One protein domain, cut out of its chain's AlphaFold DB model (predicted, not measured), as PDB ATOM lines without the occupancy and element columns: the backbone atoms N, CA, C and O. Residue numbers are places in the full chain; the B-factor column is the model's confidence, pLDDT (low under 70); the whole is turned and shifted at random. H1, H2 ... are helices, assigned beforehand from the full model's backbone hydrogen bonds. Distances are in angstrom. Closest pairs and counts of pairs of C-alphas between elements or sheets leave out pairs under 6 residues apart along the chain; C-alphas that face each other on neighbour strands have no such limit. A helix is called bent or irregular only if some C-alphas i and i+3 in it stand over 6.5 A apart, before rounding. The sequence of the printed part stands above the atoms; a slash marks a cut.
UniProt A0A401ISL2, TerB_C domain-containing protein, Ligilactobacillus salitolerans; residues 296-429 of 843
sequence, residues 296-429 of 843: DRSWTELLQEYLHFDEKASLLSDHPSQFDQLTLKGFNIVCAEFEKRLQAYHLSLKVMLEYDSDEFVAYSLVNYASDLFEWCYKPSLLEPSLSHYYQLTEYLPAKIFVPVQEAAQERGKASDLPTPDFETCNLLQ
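This is residues 296 to 429 of the 843 residues of the protein "TerB_C domain-containing protein" of Ligilactobacillus salitolerans (UniProt A0A401ISL2). The long helix H3 is crossed by H5 and H7, which also touch each other, and these three make the core. H6 packs on H5, the short helices H1, H2 and H4 pack on H3, and H8 sits at one end, loosely joined. The printed part has 134 residues with eight named helices, H1 to H8 in order, and no named strand: all helix, with mostly crossed packing. It is compact, with a radius of gyration of the C-alphas of 14.4 A, and spans 42 by 31 by 26 A.

H3, residues 322 to 345, is 35.0 A long, from C-alpha 322 at (108.188, 85.434, 130.061) to C-alpha 345 at (137.792, 101.162, 120.162). H5, residues 359 to 377, measures 27.6 A and H7, residues 398 to 412, 21.5 A; H7 is only just irregular, with C-alphas 399 and 402 6.8 A apart. H1 is residues 299 to 304, H2 313 to 316, H4 349 to 355, H6 386 to 393 and H8 422 to 428.

H3 is the hub. It touches H5 at a steep tilt of 65 degrees, closest at the C-alphas of Thr 327 and Ser 370, 4.9 A. It touches H7 at 42 degrees, steep, closest at C-alphas 337 and 404, 5.9 A. H5 touches H6, closest at C-alphas 364 and 388, 5.5 A. H8 is close to H3 but not clearly touching. Every O i to N i+4 pair is within hydrogen-bond range in H1, H4, H5, H6 and H8; in H3 18 of 20 and in H7 9 of 11 are, and H2 is too short for one.

The C-alphas farthest apart, of His 346 and Phe 422, are 43.6 A apart. The printed part has no cut and no long link. Mean pLDDT of the printed part is 70.8; residues 305 to 318 and 377 to 391 are among those under 70.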
ATOM      1  N   ASP A 296     135.336  89.950 135.521       56.06
ATOM      2  CA  ASP A 296     134.913  88.682 136.127       56.06
ATOM      3  C   ASP A 296     133.447  88.676 136.621       56.06
ATOM      4  O   ASP A 296     132.888  87.596 136.818       56.06
ATOM      5  N   ARG A 297     132.780  89.839 136.749       65.69
ATOM      6  CA  ARG A 297     131.343  89.938 137.096       65.69
ATOM      7  C   ARG A 297     130.440  89.594 135.908       65.69
ATOM      8  O   ARG A 297     130.760  89.893 134.748       65.69
ATOM      9  N   SER A 298     129.293  88.979 136.175       76.94
ATOM     10  CA  SER A 298     128.260  88.731 135.167       76.94
ATOM     11  C   SER A 298     127.469  90.004 134.845       76.94
ATOM     12  O   SER A 298     127.338  90.911 135.662       76.94
ATOM     13  N   TRP A 299     126.903  90.074 133.639       79.62
ATOM     14  CA  TRP A 299     126.061  91.201 133.218       79.62
ATOM     15  C   TRP A 299     124.804  91.362 134.084       79.62
ATOM     16  O   TRP A 299     124.360  92.481 134.316       79.62
ATOM     17  N   THR A 300     124.254  90.254 134.585       73.06
ATOM     18  CA  THR A 300     123.079  90.258 135.462       73.06
ATOM     19  C   THR A 300     123.401  90.828 136.845       73.06
ATOM     20  O   THR A 300     122.591  91.573 137.384       73.06
ATOM     21  N   GLU A 301     124.577  90.519 137.403       73.25
ATOM     22  CA  GLU A 301     125.047  91.110 138.671       73.25
ATOM     23  C   GLU A 301     125.253  92.618 138.526       73.25
ATOM     24  O   GLU A 301     124.813  93.374 139.385       73.25
ATOM     25  N   LEU A 302     125.836  93.060 137.404       72.56
ATOM     26  CA  LEU A 302     125.960  94.487 137.102       72.56
ATOM     27  C   LEU A 302     124.581  95.152 136.991       72.56
ATOM     28  O   LEU A 302     124.386  96.228 137.530       72.56
ATOM     29  N   LEU A 303     123.595  94.507 136.358       74.12
ATOM     30  CA  LEU A 303     122.243  95.058 136.209       74.12
ATOM     31  C   LEU A 303     121.464  95.157 137.540       74.12
ATOM     32  O   LEU A 303     120.643  96.062 137.706       74.12
ATOM     33  N   GLN A 304     121.709  94.247 138.490       71.38
ATOM     34  CA  GLN A 304     121.036  94.221 139.798       71.38
ATOM     35  C   GLN A 304     121.312  95.463 140.648       71.38
ATOM     36  O   GLN A 304     120.416  95.910 141.364       71.38
ATOM     37  N   GLU A 305     122.509  96.038 140.530       66.31
ATOM     38  CA  GLU A 305     122.903  97.250 141.256       66.31
ATOM     39  C   GLU A 305     122.128  98.499 140.776       66.31
ATOM     40  O   GLU A 305     121.973  99.443 141.547       66.31
ATOM     41  N   TYR A 306     121.546  98.478 139.565       66.62
ATOM     42  CA  TYR A 306     120.882  99.640 138.945       66.62
ATOM     43  C   TYR A 306     119.348  99.592 138.933       66.62
ATOM     44  O   TYR A 306     118.694 100.628 138.908       66.62
ATOM     45  N   LEU A 307     118.732  98.409 138.981       63.62
ATOM     46  CA  LEU A 307     117.265  98.265 138.922       63.62
ATOM     47  C   LEU A 307     116.543  98.575 140.253       63.62
ATOM     48  O   LEU A 307     115.348  98.315 140.378       63.62
ATOM     49  N   HIS A 308     117.237  99.137 141.249       56.00
ATOM     50  CA  HIS A 308     116.662  99.477 142.558       56.00
ATOM     51  C   HIS A 308     115.756 100.728 142.553       56.00
ATOM     52  O   HIS A 308     115.082 100.969 143.557       56.00
ATOM     53  N   PHE A 309     115.687 101.491 141.449       49.38
ATOM     54  CA  PHE A 309     115.027 102.807 141.422       49.38
ATOM     55  C   PHE A 309     113.876 103.013 140.409       49.38
ATOM     56  O   PHE A 309     113.266 104.080 140.462       49.38
ATOM     57  N   ASP A 310     113.494 102.044 139.556       51.75
ATOM     58  CA  ASP A 310     112.528 102.320 138.462       51.75
ATOM     59  C   ASP A 310     111.534 101.182 138.097       51.75
ATOM     60  O   ASP A 310     111.673 100.038 138.537       51.75
ATOM     61  N   GLU A 311     110.531 101.498 137.256       52.34
ATOM     62  CA  GLU A 311     109.358 100.693 136.816       52.34
ATOM     63  C   GLU A 311     109.655  99.270 136.281       52.34
ATOM     64  O   GLU A 311     108.735  98.476 136.084       52.34
ATOM     65  N   LYS A 312     110.929  98.908 136.080       60.38
ATOM     66  CA  LYS A 312     111.381  97.594 135.591       60.38
ATOM     67  C   LYS A 312     111.848  96.625 136.681       60.38
ATOM     68  O   LYS A 312     112.449  95.597 136.370       60.38
ATOM     69  N   ALA A 313     111.529  96.893 137.947       59.59
ATOM     70  CA  ALA A 313     111.778  95.965 139.056       59.59
ATOM     71  C   ALA A 313     111.196  94.548 138.822       59.59
ATOM     72  O   ALA A 313     111.700  93.578 139.386       59.59
ATOM     73  N   SER A 314     110.184  94.401 137.948       66.75
ATOM     74  CA  SER A 314     109.634  93.100 137.535       66.75
ATOM     75  C   SER A 314     110.669  92.176 136.879       66.75
ATOM     76  O   SER A 314     110.588  90.963 137.085       66.75
ATOM     77  N   LEU A 315     111.681  92.726 136.187       65.31
ATOM     78  CA  LEU A 315     112.776  91.973 135.552       65.31
ATOM     79  C   LEU A 315     113.591  91.140 136.547       65.31
ATOM     80  O   LEU A 315     114.142  90.106 136.175       65.31
ATOM     81  N   LEU A 316     113.680  91.606 137.795       66.06
ATOM     82  CA  LEU A 316     114.424  90.967 138.884       66.06
ATOM     83  C   LEU A 316     113.507  90.376 139.957       66.06
ATOM     84  O   LEU A 316     113.976  90.026 141.038       66.06
ATOM     85  N   SER A 317     112.203  90.291 139.689       68.69
ATOM     86  CA  SER A 317     111.275  89.655 140.618       68.69
ATOM     87  C   SER A 317     111.584  88.163 140.767       68.69
ATOM     88  O   SER A 317     112.177  87.550 139.881       68.69
ATOM     89  N   ASP A 318     111.132  87.550 141.863       65.06
ATOM     90  CA  ASP A 318     111.255  86.096 142.060       65.06
ATOM     91  C   ASP A 318     110.512  85.294 140.966       65.06
ATOM     92  O   ASP A 318     110.801  84.117 140.729       65.06
ATOM     93  N   HIS A 319     109.555  85.935 140.282       70.75
ATOM     94  CA  HIS A 319     108.714  85.361 139.234       70.75
ATOM     95  C   HIS A 319     108.547  86.343 138.055       70.75
ATOM     96  O   HIS A 319     107.459  86.895 137.872       70.75
ATOM     97  N   PRO A 320     109.603  86.573 137.251       75.94
ATOM     98  CA  PRO A 320     109.544  87.500 136.128       75.94
ATOM     99  C   PRO A 320     108.664  86.925 135.016       75.94
ATOM    100  O   PRO A 320     108.690  85.711 134.766       75.94
ATOM    101  N   SER A 321     107.915  87.798 134.333       79.62
ATOM    102  CA  SER A 321     107.113  87.412 133.166       79.62
ATOM    103  C   SER A 321     107.995  86.773 132.084       79.62
ATOM    104  O   SER A 321     109.217  86.958 132.059       79.62
ATOM    105  N   GLN A 322     107.409  86.012 131.158       82.69
ATOM    106  CA  GLN A 322     108.188  85.434 130.061       82.69
ATOM    107  C   GLN A 322     108.895  86.525 129.239       82.69
ATOM    108  O   GLN A 322     110.066  86.373 128.886       82.69
ATOM    109  N   PHE A 323     108.215  87.645 128.991       79.94
ATOM    110  CA  PHE A 323     108.793  88.803 128.315       79.94
ATOM    111  C   PHE A 323     109.986  89.398 129.080       79.94
ATOM    112  O   PHE A 323     111.011  89.718 128.476       79.94
ATOM    113  N   ASP A 324     109.900  89.477 130.408       80.50
ATOM    114  CA  ASP A 324     110.985  89.957 131.267       80.50
ATOM    115  C   ASP A 324     112.215  89.037 131.208       80.50
ATOM    116  O   ASP A 324     113.345  89.501 131.030       80.50
ATOM    117  N   GLN A 325     112.008  87.718 131.272       79.31
ATOM    118  CA  GLN A 325     113.086  86.727 131.152       79.31
ATOM    119  C   GLN A 325     113.804  86.826 129.802       79.31
ATOM    120  O   GLN A 325     115.032  86.713 129.720       79.31
ATOM    121  N   LEU A 326     113.043  87.047 128.732       76.75
ATOM    122  CA  LEU A 326     113.585  87.211 127.388       76.75
ATOM    123  C   LEU A 326     114.309  88.538 127.219       76.75
ATOM    124  O   LEU A 326     115.389  88.554 126.632       76.75
ATOM    125  N   THR A 327     113.782  89.611 127.800       79.69
ATOM    126  CA  THR A 327     114.454  90.912 127.851       79.69
ATOM    127  C   THR A 327     115.798  90.796 128.574       79.69
ATOM    128  O   THR A 327     116.801  91.299 128.074       79.69
ATOM    129  N   LEU A 328     115.876  90.050 129.683       80.62
ATOM    130  CA  LEU A 328     117.125  89.797 130.415       80.62
ATOM    131  C   LEU A 328     118.131  88.964 129.593       80.62
ATOM    132  O   LEU A 328     119.324  89.273 129.533       80.62
ATOM    133  N   LYS A 329     117.656  87.912 128.914       78.75
ATOM    134  CA  LYS A 329     118.481  87.109 127.994       78.75
ATOM    135  C   LYS A 329     119.010  87.972 126.846       78.75
ATOM    136  O   LYS A 329     120.182  87.864 126.484       78.75
ATOM    137  N   GLY A 330     118.162  88.844 126.306       78.31
ATOM    138  CA  GLY A 330     118.508  89.800 125.267       78.31
ATOM    139  C   GLY A 330     119.533  90.821 125.720       78.31
ATOM    140  O   GLY A 330     120.525  91.028 125.027       78.31
ATOM    141  N   PHE A 331     119.357  91.372 126.918       83.88
ATOM    142  CA  PHE A 331     120.301  92.291 127.541       83.88
ATOM    143  C   PHE A 331     121.702  91.678 127.608       83.88
ATOM    144  O   PHE A 331     122.660  92.276 127.129       83.88
ATOM    145  N   ASN A 332     121.822  90.433 128.073       83.06
ATOM    146  CA  ASN A 332     123.112  89.738 128.137       83.06
ATOM    147  C   ASN A 332     123.772  89.558 126.761       83.06
ATOM    148  O   ASN A 332     124.991  89.688 126.635       83.06
ATOM    149  N   ILE A 333     122.984  89.263 125.721       80.88
ATOM    150  CA  ILE A 333     123.481  89.123 124.344       80.88
ATOM    151  C   ILE A 333     123.962  90.472 123.806       80.88
ATOM    152  O   ILE A 333     125.068  90.561 123.272       80.88
ATOM    153  N   VAL A 334     123.138  91.507 123.964       83.56
ATOM    154  CA  VAL A 334     123.410  92.873 123.517       83.56
ATOM    155  C   VAL A 334     124.671  93.408 124.198       83.56
ATOM    156  O   VAL A 334     125.594  93.835 123.507       83.56
ATOM    157  N   CYS A 335     124.772  93.300 125.524       86.12
ATOM    158  CA  CYS A 335     125.937  93.741 126.293       86.12
ATOM    159  C   CYS A 335     127.215  92.992 125.900       86.12
ATOM    160  O   CYS A 335     128.259  93.616 125.714       86.12
ATOM    161  N   ALA A 336     127.148  91.672 125.699       85.19
ATOM    162  CA  ALA A 336     128.304  90.894 125.256       85.19
ATOM    163  C   ALA A 336     128.803  91.313 123.862       85.19
ATOM    164  O   ALA A 336     130.013  91.372 123.625       85.19
ATOM    165  N   GLU A 337     127.892  91.612 122.935       86.12
ATOM    166  CA  GLU A 337     128.264  92.030 121.584       86.12
ATOM    167  C   GLU A 337     128.769  93.481 121.549       86.12
ATOM    168  O   GLU A 337     129.731  93.775 120.833       86.12
ATOM    169  N   PHE A 338     128.193  94.370 122.366       84.69
ATOM    170  CA  PHE A 338     128.742  95.705 122.597       84.69
ATOM    171  C   PHE A 338     130.158  95.626 123.173       84.69
ATOM    172  O   PHE A 338     131.065  96.209 122.587       84.69
ATOM    173  N   GLU A 339     130.384  94.859 124.245       84.75
ATOM    174  CA  GLU A 339     131.704  94.676 124.869       84.75
ATOM    175  C   GLU A 339     132.750  94.221 123.846       84.75
ATOM    176  O   GLU A 339     133.796  94.848 123.680       84.75
ATOM    177  N   LYS A 340     132.434  93.171 123.082       84.50
ATOM    178  CA  LYS A 340     133.311  92.631 122.038       84.50
ATOM    179  C   LYS A 340     133.702  93.682 120.998       84.50
ATOM    180  O   LYS A 340     134.832  93.685 120.513       84.50
ATOM    181  N   ARG A 341     132.776  94.558 120.611       80.69
ATOM    182  CA  ARG A 341     133.009  95.572 119.570       80.69
ATOM    183  C   ARG A 341     133.698  96.813 120.114       80.69
ATOM    184  O   ARG A 341     134.523  97.392 119.414       80.69
ATOM    185  N   LEU A 342     133.410  97.187 121.355       73.38
ATOM    186  CA  LEU A 342     134.063  98.289 122.057       73.38
ATOM    187  C   LEU A 342     135.556  98.033 122.272       73.38
ATOM    188  O   LEU A 342     136.335  98.982 122.216       73.38
ATOM    189  N   GLN A 343     135.984  96.771 122.370       71.12
ATOM    190  CA  GLN A 343     137.409  96.416 122.420       71.12
ATOM    191  C   GLN A 343     138.208  96.946 121.217       71.12
ATOM    192  O   GLN A 343     139.356  97.359 121.387       71.12
ATOM    193  N   ALA A 344     137.608  97.005 120.020       69.25
ATOM    194  CA  ALA A 344     138.241  97.579 118.824       69.25
ATOM    195  C   ALA A 344     138.444  99.102 118.923       69.25
ATOM    196  O   ALA A 344     139.286  99.661 118.225       69.25
ATOM    197  N   TYR A 345     137.685  99.751 119.804       55.91
ATOM    198  CA  TYR A 345     137.792 101.162 120.162       55.91
ATOM    199  C   TYR A 345     138.468 101.358 121.512       55.91
ATOM    200  O   TYR A 345     138.399 102.452 122.060       55.91
ATOM    201  N   HIS A 346     139.101 100.316 122.064       58.03
ATOM    202  CA  HIS A 346     139.812 100.406 123.333       58.03
ATOM    203  C   HIS A 346     138.922 100.756 124.548       58.03
ATOM    204  O   HIS A 346     139.442 101.159 125.590       58.03
ATOM    205  N   LEU A 347     137.610 100.518 124.437       62.44
ATOM    206  CA  LEU A 347     136.582 100.747 125.456       62.44
ATOM    207  C   LEU A 347     136.074  99.417 126.050       62.44
ATOM    208  O   LEU A 347     136.223  98.363 125.431       62.44
ATOM    209  N   SER A 348     135.454  99.477 127.234       73.44
ATOM    210  CA  SER A 348     134.797  98.335 127.891       73.44
ATOM    211  C   SER A 348     133.461  98.774 128.479       73.44
ATOM    212  O   SER A 348     133.412  99.708 129.276       73.44
ATOM    213  N   LEU A 349     132.386  98.090 128.094       76.75
ATOM    214  CA  LEU A 349     131.044  98.321 128.609       76.75
ATOM    215  C   LEU A 349     130.939  97.927 130.085       76.75
ATOM    216  O   LEU A 349     130.262  98.614 130.837       76.75
ATOM    217  N   LYS A 350     131.633  96.868 130.524       75.62
ATOM    218  CA  LYS A 350     131.677  96.491 131.952       75.62
ATOM    219  C   LYS A 350     132.246  97.606 132.822       75.62
ATOM    220  O   LYS A 350     131.664  97.932 133.844       75.62
ATOM    221  N   VAL A 351     133.341  98.227 132.381       68.19
ATOM    222  CA  VAL A 351     133.940  99.371 133.091       68.19
ATOM    223  C   VAL A 351     132.976 100.557 133.116       68.19
ATOM    224  O   VAL A 351     132.860 101.217 134.145       68.19
ATOM    225  N   MET A 352     132.252 100.792 132.013       68.19
ATOM    226  CA  MET A 352     131.231 101.839 131.951       68.19
ATOM    227  C   MET A 352     130.070 101.579 132.921       68.19
ATOM    228  O   MET A 352     129.595 102.511 133.546       68.19
ATOM    229  N   LEU A 353     129.648 100.323 133.083       71.44
ATOM    230  CA  LEU A 353     128.564  99.934 133.987       71.44
ATOM    231  C   LEU A 353     128.990  99.760 135.453       71.44
ATOM    232  O   LEU A 353     128.117  99.567 136.278       71.44
ATOM    233  N   GLU A 354     130.274  99.747 135.814       64.12
ATOM    234  CA  GLU A 354     130.704  99.539 137.215       64.12
ATOM    235  C   GLU A 354     131.189 100.830 137.884       64.12
ATOM    236  O   GLU A 354     131.058 100.999 139.093       64.12
ATOM    237  N   TYR A 355     131.749 101.753 137.100       54.41
ATOM    238  CA  TYR A 355     132.337 102.986 137.625       54.41
ATOM    239  C   TYR A 355     131.545 104.250 137.297       54.41
ATOM    240  O   TYR A 355     131.834 105.287 137.895       54.41
ATOM    241  N   ASP A 356     130.583 104.174 136.375       52.66
ATOM    242  CA  ASP A 356     129.625 105.250 136.132       52.66
ATOM    243  C   ASP A 356     128.318 104.896 136.826       52.66
ATOM    244  O   ASP A 356     127.652 103.924 136.477       52.66
ATOM    245  N   SER A 357     127.915 105.713 137.791       48.25
ATOM    246  CA  SER A 357     126.597 105.640 138.423       48.25
ATOM    247  C   SER A 357     125.471 106.112 137.482       48.25
ATOM    248  O   SER A 357     124.480 106.674 137.947       48.25
ATOM    249  N   ASP A 358     125.632 105.977 136.162       57.66
ATOM    250  CA  ASP A 358     124.672 106.465 135.173       57.66
ATOM    251  C   ASP A 358     123.628 105.374 134.890       57.66
ATOM    252  O   ASP A 358     123.702 104.617 133.914       57.66
ATOM    253  N   GLU A 359     122.633 105.299 135.783       64.31
ATOM    254  CA  GLU A 359     121.440 104.438 135.687       64.31
ATOM    255  C   GLU A 359     120.812 104.473 134.277       64.31
ATOM    256  O   GLU A 359     120.249 103.479 133.808       64.31
ATOM    257  N   PHE A 360     120.979 105.584 133.550       68.56
ATOM    258  CA  PHE A 360     120.476 105.781 132.195       68.56
ATOM    259  C   PHE A 360     121.107 104.864 131.141       68.56
ATOM    260  O   PHE A 360     120.397 104.458 130.215       68.56
ATOM    261  N   VAL A 361     122.395 104.503 131.236       73.50
ATOM    262  CA  VAL A 361     123.043 103.615 130.247       73.50
ATOM    263  C   VAL A 361     122.525 102.190 130.407       73.50
ATOM    264  O   VAL A 361     122.127 101.562 129.422       73.50
ATOM    265  N   ALA A 362     122.453 101.705 131.648       75.62
ATOM    266  CA  ALA A 362     121.869 100.407 131.968       75.62
ATOM    267  C   ALA A 362     120.394 100.344 131.538       75.62
ATOM    268  O   ALA A 362     119.997  99.423 130.821       75.62
ATOM    269  N   TYR A 363     119.601 101.365 131.878       76.94
ATOM    270  CA  TYR A 363     118.196 101.481 131.479       76.94
ATOM    271  C   TYR A 363     118.017 101.473 129.954       76.94
ATOM    272  O   TYR A 363     117.197 100.725 129.412       76.94
ATOM    273  N   SER A 364     118.825 102.253 129.233       79.62
ATOM    274  CA  SER A 364     118.753 102.344 127.772       79.62
ATOM    275  C   SER A 364     119.157 101.034 127.092       79.62
ATOM    276  O   SER A 364     118.530 100.646 126.108       79.62
ATOM    277  N   LEU A 365     120.143 100.305 127.630       81.81
ATOM    278  CA  LEU A 365     120.519  98.969 127.149       81.81
ATOM    279  C   LEU A 365     119.405  97.941 127.367       81.81
ATOM    280  O   LEU A 365     119.148  97.127 126.480       81.81
ATOM    281  N   VAL A 366     118.722  97.985 128.514       81.62
ATOM    282  CA  VAL A 366     117.577  97.109 128.803       81.62
ATOM    283  C   VAL A 366     116.419  97.388 127.849       81.62
ATOM    284  O   VAL A 366     115.817  96.448 127.335       81.62
ATOM    285  N   ASN A 367     116.095  98.654 127.584       78.75
ATOM    286  CA  ASN A 367     115.041  98.993 126.626       78.75
ATOM    287  C   ASN A 367     115.419  98.626 125.193       78.75
ATOM    288  O   ASN A 367     114.618  98.018 124.495       78.75
ATOM    289  N   TYR A 368     116.656  98.899 124.782       80.00
ATOM    290  CA  TYR A 368     117.146  98.504 123.465       80.00
ATOM    291  C   TYR A 368     117.106  96.979 123.268       80.00
ATOM    292  O   TYR A 368     116.722  96.494 122.205       80.00
ATOM    293  N   ALA A 369     117.439  96.204 124.306       79.38
ATOM    294  CA  ALA A 369     117.274  94.755 124.295       79.38
ATOM    295  C   ALA A 369     115.798  94.327 124.225       79.38
ATOM    296  O   ALA A 369     115.478  93.391 123.495       79.38
ATOM    297  N   SER A 370     114.907  95.011 124.945       79.38
ATOM    298  CA  SER A 370     113.460  94.765 124.912       79.38
ATOM    299  C   SER A 370     112.886  94.977 123.504       79.38
ATOM    300  O   SER A 370     112.264  94.067 122.958       79.38
ATOM    301  N   ASP A 371     113.215  96.103 122.866       76.62
ATOM    302  CA  ASP A 371     112.779  96.456 121.508       76.62
ATOM    303  C   ASP A 371     113.270  95.448 120.456       76.62
ATOM    304  O   ASP A 371     112.533  95.038 119.557       76.62
ATOM    305  N   LEU A 372     114.531  95.011 120.566       72.81
ATOM    306  CA  LEU A 372     115.101  94.006 119.664       72.81
ATOM    307  C   LEU A 372     114.375  92.656 119.767       72.81
ATOM    308  O   LEU A 372     114.256  91.952 118.764       72.81
ATOM    309  N   PHE A 373     113.891  92.289 120.953       73.12
ATOM    310  CA  PHE A 373     113.165  91.038 121.167       73.12
ATOM    311  C   PHE A 373     111.680  91.144 120.815       73.12
ATOM    312  O   PHE A 373     111.128  90.185 120.273       73.12
ATOM    313  N   GLU A 374     111.050  92.303 121.013       74.12
ATOM    314  CA  GLU A 374     109.731  92.596 120.445       74.12
ATOM    315  C   GLU A 374     109.749  92.436 118.916       74.12
ATOM    316  O   GLU A 374     108.881  91.768 118.347       74.12
ATOM    317  N   TRP A 375     110.796  92.934 118.251       71.06
ATOM    318  CA  TRP A 375     110.978  92.772 116.807       71.06
ATOM    319  C   TRP A 375     111.122  91.303 116.368       71.06
ATOM    320  O   TRP A 375     110.633  90.931 115.300       71.06
ATOM    321  N   CYS A 376     111.739  90.439 117.184       70.12
ATOM    322  CA  CYS A 376     111.840  89.003 116.888       70.12
ATOM    323  C   CYS A 376     110.470  88.308 116.861       70.12
ATOM    324  O   CYS A 376     110.263  87.410 116.045       70.12
ATOM    325  N   TYR A 377     109.529  88.732 117.711       69.88
ATOM    326  CA  TYR A 377     108.155  88.223 117.698       69.88
ATOM    327  C   TYR A 377     107.258  88.924 116.673       69.88
ATOM    328  O   TYR A 377     106.311  88.320 116.170       69.88
ATOM    329  N   LYS A 378     107.552  90.186 116.344       69.69
ATOM    330  CA  LYS A 378     106.775  91.005 115.410       69.69
ATOM    331  C   LYS A 378     107.689  91.759 114.438       69.69
ATOM    332  O   LYS A 378     107.880  92.969 114.577       69.69
ATOM    333  N   PRO A 379     108.177  91.087 113.378       62.69
ATOM    334  CA  PRO A 379     109.078  91.701 112.397       62.69
ATOM    335  C   PRO A 379     108.455  92.869 111.613       62.69
ATOM    336  O   PRO A 379     109.159  93.582 110.902       62.69
ATOM    337  N   SER A 380     107.128  93.032 111.697       56.91
ATOM    338  CA  SER A 380     106.351  94.089 111.045       56.91
ATOM    339  C   SER A 380     106.291  95.408 111.825       56.91
ATOM    340  O   SER A 380     105.823  96.403 111.269       56.91
ATOM    341  N   LEU A 381     106.744  95.450 113.086       54.00
ATOM    342  CA  LEU A 381     106.956  96.714 113.797       54.00
ATOM    343  C   LEU A 381     108.175  97.440 113.211       54.00
ATOM    344  O   LEU A 381     109.174  96.811 112.860       54.00
ATOM    345  N   LEU A 382     108.065  98.770 113.081       49.59
ATOM    346  CA  LEU A 382     109.186  99.644 112.715       49.59
ATOM    347  C   LEU A 382     110.389  99.391 113.641       49.59
ATOM    348  O   LEU A 382     110.206  98.941 114.768       49.59
ATOM    349  N   GLU A 383     111.589  99.675 113.123       55.09
ATOM    350  CA  GLU A 383     112.898  99.535 113.782       55.09
ATOM    351  C   GLU A 383     112.882  99.837 115.300       55.09
ATOM    352  O   GLU A 383     112.096 100.691 115.725       55.09
ATOM    353  N   PRO A 384     113.761  99.183 116.103       56.78
ATOM    354  CA  PRO A 384     113.886  99.407 117.549       56.78
ATOM    355  C   PRO A 384     113.797 100.889 117.904       56.78
ATOM    356  O   PRO A 384     114.292 101.716 117.132       56.78
ATOM    357  N   SER A 385     113.176 101.238 119.037       57.22
ATOM    358  CA  SER A 385     112.807 102.623 119.316       57.22
ATOM    359  C   SER A 385     113.997 103.559 119.087       57.22
ATOM    360  O   SER A 385     115.057 103.482 119.719       57.22
ATOM    361  N   LEU A 386     113.819 104.469 118.124       57.94
ATOM    362  CA  LEU A 386     114.843 105.442 117.759       57.94
ATOM    363  C   LEU A 386     115.309 106.235 118.993       57.94
ATOM    364  O   LEU A 386     116.459 106.652 119.052       57.94
ATOM    365  N   SER A 387     114.451 106.398 120.008       57.25
ATOM    366  CA  SER A 387     114.764 107.068 121.273       57.25
ATOM    367  C   SER A 387     115.907 106.419 122.052       57.25
ATOM    368  O   SER A 387     116.843 107.128 122.417       57.25
ATOM    369  N   HIS A 388     115.876 105.103 122.288       68.06
ATOM    370  CA  HIS A 388     116.928 104.430 123.065       68.06
ATOM    371  C   HIS A 388     118.194 104.220 122.239       68.06
ATOM    372  O   HIS A 388     119.301 104.319 122.764       68.06
ATOM    373  N   TYR A 389     118.041 104.046 120.925       68.56
ATOM    374  CA  TYR A 389     119.152 104.126 119.986       68.56
ATOM    375  C   TYR A 389     119.882 105.475 120.100       68.56
ATOM    376  O   TYR A 389     121.082 105.498 120.368       68.56
ATOM    377  N   TYR A 390     119.171 106.604 119.985       64.25
ATOM    378  CA  TYR A 390     119.787 107.930 120.089       64.25
ATOM    379  C   TYR A 390     120.454 108.137 121.454       64.25
ATOM    380  O   TYR A 390     121.601 108.582 121.507       64.25
ATOM    381  N   GLN A 391     119.803 107.722 122.542       66.62
ATOM    382  CA  GLN A 391     120.350 107.806 123.900       66.62
ATOM    383  C   GLN A 391     121.577 106.933 124.142       66.62
ATOM    384  O   GLN A 391     122.402 107.305 124.959       66.62
ATOM    385  N   LEU A 392     121.730 105.793 123.469       70.62
ATOM    386  CA  LEU A 392     122.945 104.983 123.568       70.62
ATOM    387  C   LEU A 392     124.044 105.500 122.634       70.62
ATOM    388  O   LEU A 392     125.222 105.355 122.955       70.62
ATOM    389  N   THR A 393     123.701 106.148 121.512       67.38
ATOM    390  CA  THR A 393     124.698 106.861 120.688       67.38
ATOM    391  C   THR A 393     125.290 108.067 121.426       67.38
ATOM    392  O   THR A 393     126.458 108.378 121.242       67.38
ATOM    393  N   GLU A 394     124.517 108.681 122.330       63.44
ATOM    394  CA  GLU A 394     124.795 108.929 123.761       63.44
ATOM    395  C   GLU A 394     126.125 108.597 124.445       63.44
ATOM    396  O   GLU A 394     126.646 109.340 125.255       63.44
ATOM    397  N   TYR A 395     126.662 107.417 124.241       65.06
ATOM    398  CA  TYR A 395     127.738 106.912 125.102       65.06
ATOM    399  C   TYR A 395     128.622 105.942 124.329       65.06
ATOM    400  O   TYR A 395     129.795 105.764 124.658       65.06
ATOM    401  N   LEU A 396     128.079 105.377 123.250       71.38
ATOM    402  CA  LEU A 396     128.651 104.316 122.452       71.38
ATOM    403  C   LEU A 396     128.755 104.750 120.977       71.38
ATOM    404  O   LEU A 396     127.842 105.393 120.458       71.38
ATOM    405  N   PRO A 397     129.827 104.376 120.256       70.12
ATOM    406  CA  PRO A 397     129.982 104.737 118.847       70.12
ATOM    407  C   PRO A 397     128.836 104.228 117.955       70.12
ATOM    408  O   PRO A 397     128.630 103.022 117.841       70.12
ATOM    409  N   ALA A 398     128.164 105.112 117.208       68.25
ATOM    410  CA  ALA A 398     127.024 104.754 116.343       68.25
ATOM    411  C   ALA A 398     127.306 103.598 115.351       68.25
ATOM    412  O   ALA A 398     126.422 102.808 115.020       68.25
ATOM    413  N   LYS A 399     128.566 103.445 114.915       73.50
ATOM    414  CA  LYS A 399     129.011 102.391 113.983       73.50
ATOM    415  C   LYS A 399     128.909 100.966 114.541       73.50
ATOM    416  O   LYS A 399     128.976 100.024 113.755       73.50
ATOM    417  N   ILE A 400     128.783 100.783 115.859       77.88
ATOM    418  CA  ILE A 400     128.689  99.443 116.460       77.88
ATOM    419  C   ILE A 400     127.248  98.937 116.574       77.88
ATOM    420  O   ILE A 400     127.060  97.741 116.759       77.88
ATOM    421  N   PHE A 401     126.242  99.799 116.403       76.69
ATOM    422  CA  PHE A 401     124.839  99.448 116.634       76.69
ATOM    423  C   PHE A 401     124.254  98.535 115.565       76.69
ATOM    424  O   PHE A 401     123.686  97.509 115.922       76.69
ATOM    425  N   VAL A 402     124.431  98.860 114.276       79.38
ATOM    426  CA  VAL A 402     123.931  98.019 113.169       79.38
ATOM    427  C   VAL A 402     124.449  96.583 113.306       79.38
ATOM    428  O   VAL A 402     123.647  95.651 113.305       79.38
ATOM    429  N   PRO A 403     125.748  96.364 113.562       79.75
ATOM    430  CA  PRO A 403     126.234  95.007 113.746       79.75
ATOM    431  C   PRO A 403     125.824  94.323 115.069       79.75
ATOM    432  O   PRO A 403     125.772  93.095 115.122       79.75
ATOM    433  N   VAL A 404     125.566  95.076 116.151       80.12
ATOM    434  CA  VAL A 404     124.985  94.525 117.395       80.12
ATOM    435  C   VAL A 404     123.543  94.086 117.149       80.12
ATOM    436  O   VAL A 404     123.149  93.013 117.596       80.12
ATOM    437  N   GLN A 405     122.778  94.883 116.406       76.88
ATOM    438  CA  GLN A 405     121.417  94.565 115.990       76.88
ATOM    439  C   GLN A 405     121.393  93.304 115.126       76.88
ATOM    440  O   GLN A 405     120.656  92.382 115.452       76.88
ATOM    441  N   GLU A 406     122.231  93.203 114.092       77.75
ATOM    442  CA  GLU A 406     122.336  91.998 113.254       77.75
ATOM    443  C   GLU A 406     122.652  90.749 114.091       77.75
ATOM    444  O   GLU A 406     121.969  89.734 113.971       77.75
ATOM    445  N   ALA A 407     123.623  90.834 115.006       75.88
ATOM    446  CA  ALA A 407     123.994  89.719 115.877       75.88
ATOM    447  C   ALA A 407     122.883  89.331 116.872       75.88
ATOM    448  O   ALA A 407     122.665  88.144 117.134       75.88
ATOM    449  N   ALA A 408     122.169  90.313 117.427       70.38
ATOM    450  CA  ALA A 408     121.024  90.075 118.302       70.38
ATOM    451  C   ALA A 408     119.851  89.454 117.529       70.38
ATOM    452  O   ALA A 408     119.233  88.513 118.018       70.38
ATOM    453  N   GLN A 409     119.596  89.909 116.300       71.06
ATOM    454  CA  GLN A 409     118.560  89.378 115.416       71.06
ATOM    455  C   GLN A 409     118.878  87.960 114.930       71.06
ATOM    456  O   GLN A 409     117.983  87.123 114.889       71.06
ATOM    457  N   GLU A 410     120.126  87.646 114.580       72.88
ATOM    458  CA  GLU A 410     120.536  86.280 114.226       72.88
ATOM    459  C   GLU A 410     120.344  85.313 115.397       72.88
ATOM    460  O   GLU A 410     119.827  84.211 115.216       72.88
ATOM    461  N   ARG A 411     120.695  85.740 116.616       66.69
ATOM    462  CA  ARG A 411     120.481  84.941 117.832       66.69
ATOM    463  C   ARG A 411     119.016  84.887 118.268       66.69
ATOM    464  O   ARG A 411     118.621  83.901 118.879       66.69
ATOM    465  N   GLY A 412     118.223  85.906 117.944       60.97
ATOM    466  CA  GLY A 412     116.778  85.954 118.177       60.97
ATOM    467  C   GLY A 412     115.960  85.153 117.158       60.97
ATOM    468  O   GLY A 412     114.893  84.660 117.489       60.97
ATOM    469  N   LYS A 413     116.474  84.941 115.940       62.34
ATOM    470  CA  LYS A 413     115.874  84.055 114.921       62.34
ATOM    471  C   LYS A 413     116.142  82.568 115.170       62.34
ATOM    472  O   LYS A 413     115.555  81.727 114.491       62.34
ATOM    473  N   ALA A 414     117.047  82.230 116.090       52.19
ATOM    474  CA  ALA A 414     117.317  80.845 116.453       52.19
ATOM    475  C   ALA A 414     116.083  80.214 117.122       52.19
ATOM    476  O   ALA A 414     115.350  80.878 117.850       52.19
ATOM    477  N   SER A 415     115.886  78.912 116.911       49.50
ATOM    478  CA  SER A 415     114.806  78.042 117.421       49.50
ATOM    479  C   SER A 415     114.651  77.960 118.957       49.50
ATOM    480  O   SER A 415     113.972  77.068 119.456       49.50
ATOM    481  N   ASP A 416     115.272  78.876 119.702       60.69
ATOM    482  CA  ASP A 416     115.409  78.882 121.159       60.69
ATOM    483  C   ASP A 416     114.522  79.938 121.851       60.69
ATOM    484  O   ASP A 416     114.628  80.126 123.070       60.69
ATOM    485  N   LEU A 417     113.686  80.669 121.102       67.62
ATOM    486  CA  LEU A 417     112.659  81.536 121.681       67.62
ATOM    487  C   LEU A 417     111.425  80.701 122.056       67.62
ATOM    488  O   LEU A 417     110.909  79.962 121.215       67.62
ATOM    489  N   PRO A 418     110.921  80.810 123.296       74.62
ATOM    490  CA  PRO A 418     109.692  80.140 123.680       74.62
ATOM    491  C   PRO A 418     108.497  80.787 122.963       74.62
ATOM    492  O   PRO A 418     108.501  81.984 122.668       74.62
ATOM    493  N   THR A 419     107.455  80.000 122.698       78.44
ATOM    494  CA  THR A 419     106.167  80.519 122.216       78.44
ATOM    495  C   THR A 419     105.640  81.567 123.204       78.44
ATOM    496  O   THR A 419     105.651  81.275 124.407       78.44
ATOM    497  N   PRO A 420     105.204  82.761 122.748       79.31
ATOM    498  CA  PRO A 420     104.800  83.816 123.659       79.31
ATOM    499  C   PRO A 420     103.536  83.401 124.422       79.31
ATOM    500  O   PRO A 420     102.580  82.880 123.843       79.31
ATOM    501  N   ASP A 421     103.550  83.599 125.734       82.50
ATOM    502  CA  ASP A 421     102.424  83.350 126.623       82.50
ATOM    503  C   ASP A 421     101.340  84.428 126.466       82.50
ATOM    504  O   ASP A 421     101.482  85.381 125.698       82.50
ATOM    505  N   PHE A 422     100.209  84.267 127.157       79.06
ATOM    506  CA  PHE A 422      99.077  85.186 127.015       79.06
ATOM    507  C   PHE A 422      99.432  86.630 127.399       79.06
ATOM    508  O   PHE A 422      98.984  87.565 126.735       79.06
ATOM    509  N   GLU A 423     100.229  86.818 128.454       80.25
ATOM    510  CA  GLU A 423     100.645  88.148 128.904       80.25
ATOM    511  C   GLU A 423     101.556  88.812 127.870       80.25
ATOM    512  O   GLU A 423     101.315  89.961 127.497       80.25
ATOM    513  N   THR A 424     102.516  88.064 127.323       77.50
ATOM    514  CA  THR A 424     103.419  88.517 126.258       77.50
ATOM    515  C   THR A 424     102.652  88.825 124.971       77.50
ATOM    516  O   THR A 424     102.854  89.875 124.361       77.50
ATOM    517  N   CYS A 425     101.712  87.962 124.580       79.50
ATOM    518  CA  CYS A 425     100.825  88.171 123.435       79.50
ATOM    519  C   CYS A 425     100.006  89.464 123.574       79.50
ATOM    520  O   CYS A 425      99.936  90.271 122.644       79.50
ATOM    521  N   ASN A 426      99.420  89.690 124.753       76.19
ATOM    522  CA  ASN A 426      98.628  90.883 125.043       76.19
ATOM    523  C   ASN A 426      99.493  92.153 125.084       76.19
ATOM    524  O   ASN A 426      99.080  93.190 124.566       76.19
ATOM    525  N   LEU A 427     100.693  92.080 125.663       78.12
ATOM    526  CA  LEU A 427     101.632  93.201 125.718       78.12
ATOM    527  C   LEU A 427     102.059  93.636 124.309       78.12
ATOM    528  O   LEU A 427     101.935  94.807 123.962       78.12
ATOM    529  N   LEU A 428     102.491  92.682 123.482       73.75
ATOM    530  CA  LEU A 428     103.040  92.939 122.143       73.75
ATOM    531  C   LEU A 428     101.967  93.063 121.049       73.75
ATOM    532  O   LEU A 428     102.262  93.363 119.883       73.75
ATOM    533  N   GLN A 429     100.702  92.833 121.409       77.62
ATOM    534  CA  GLN A 429      99.579  92.778 120.478       77.62
ATOM    535  C   GLN A 429      99.868  91.791 119.328       77.62
ATOM    536  O   GLN A 429      99.741  92.131 118.144       77.62
TER     537      GLN A 429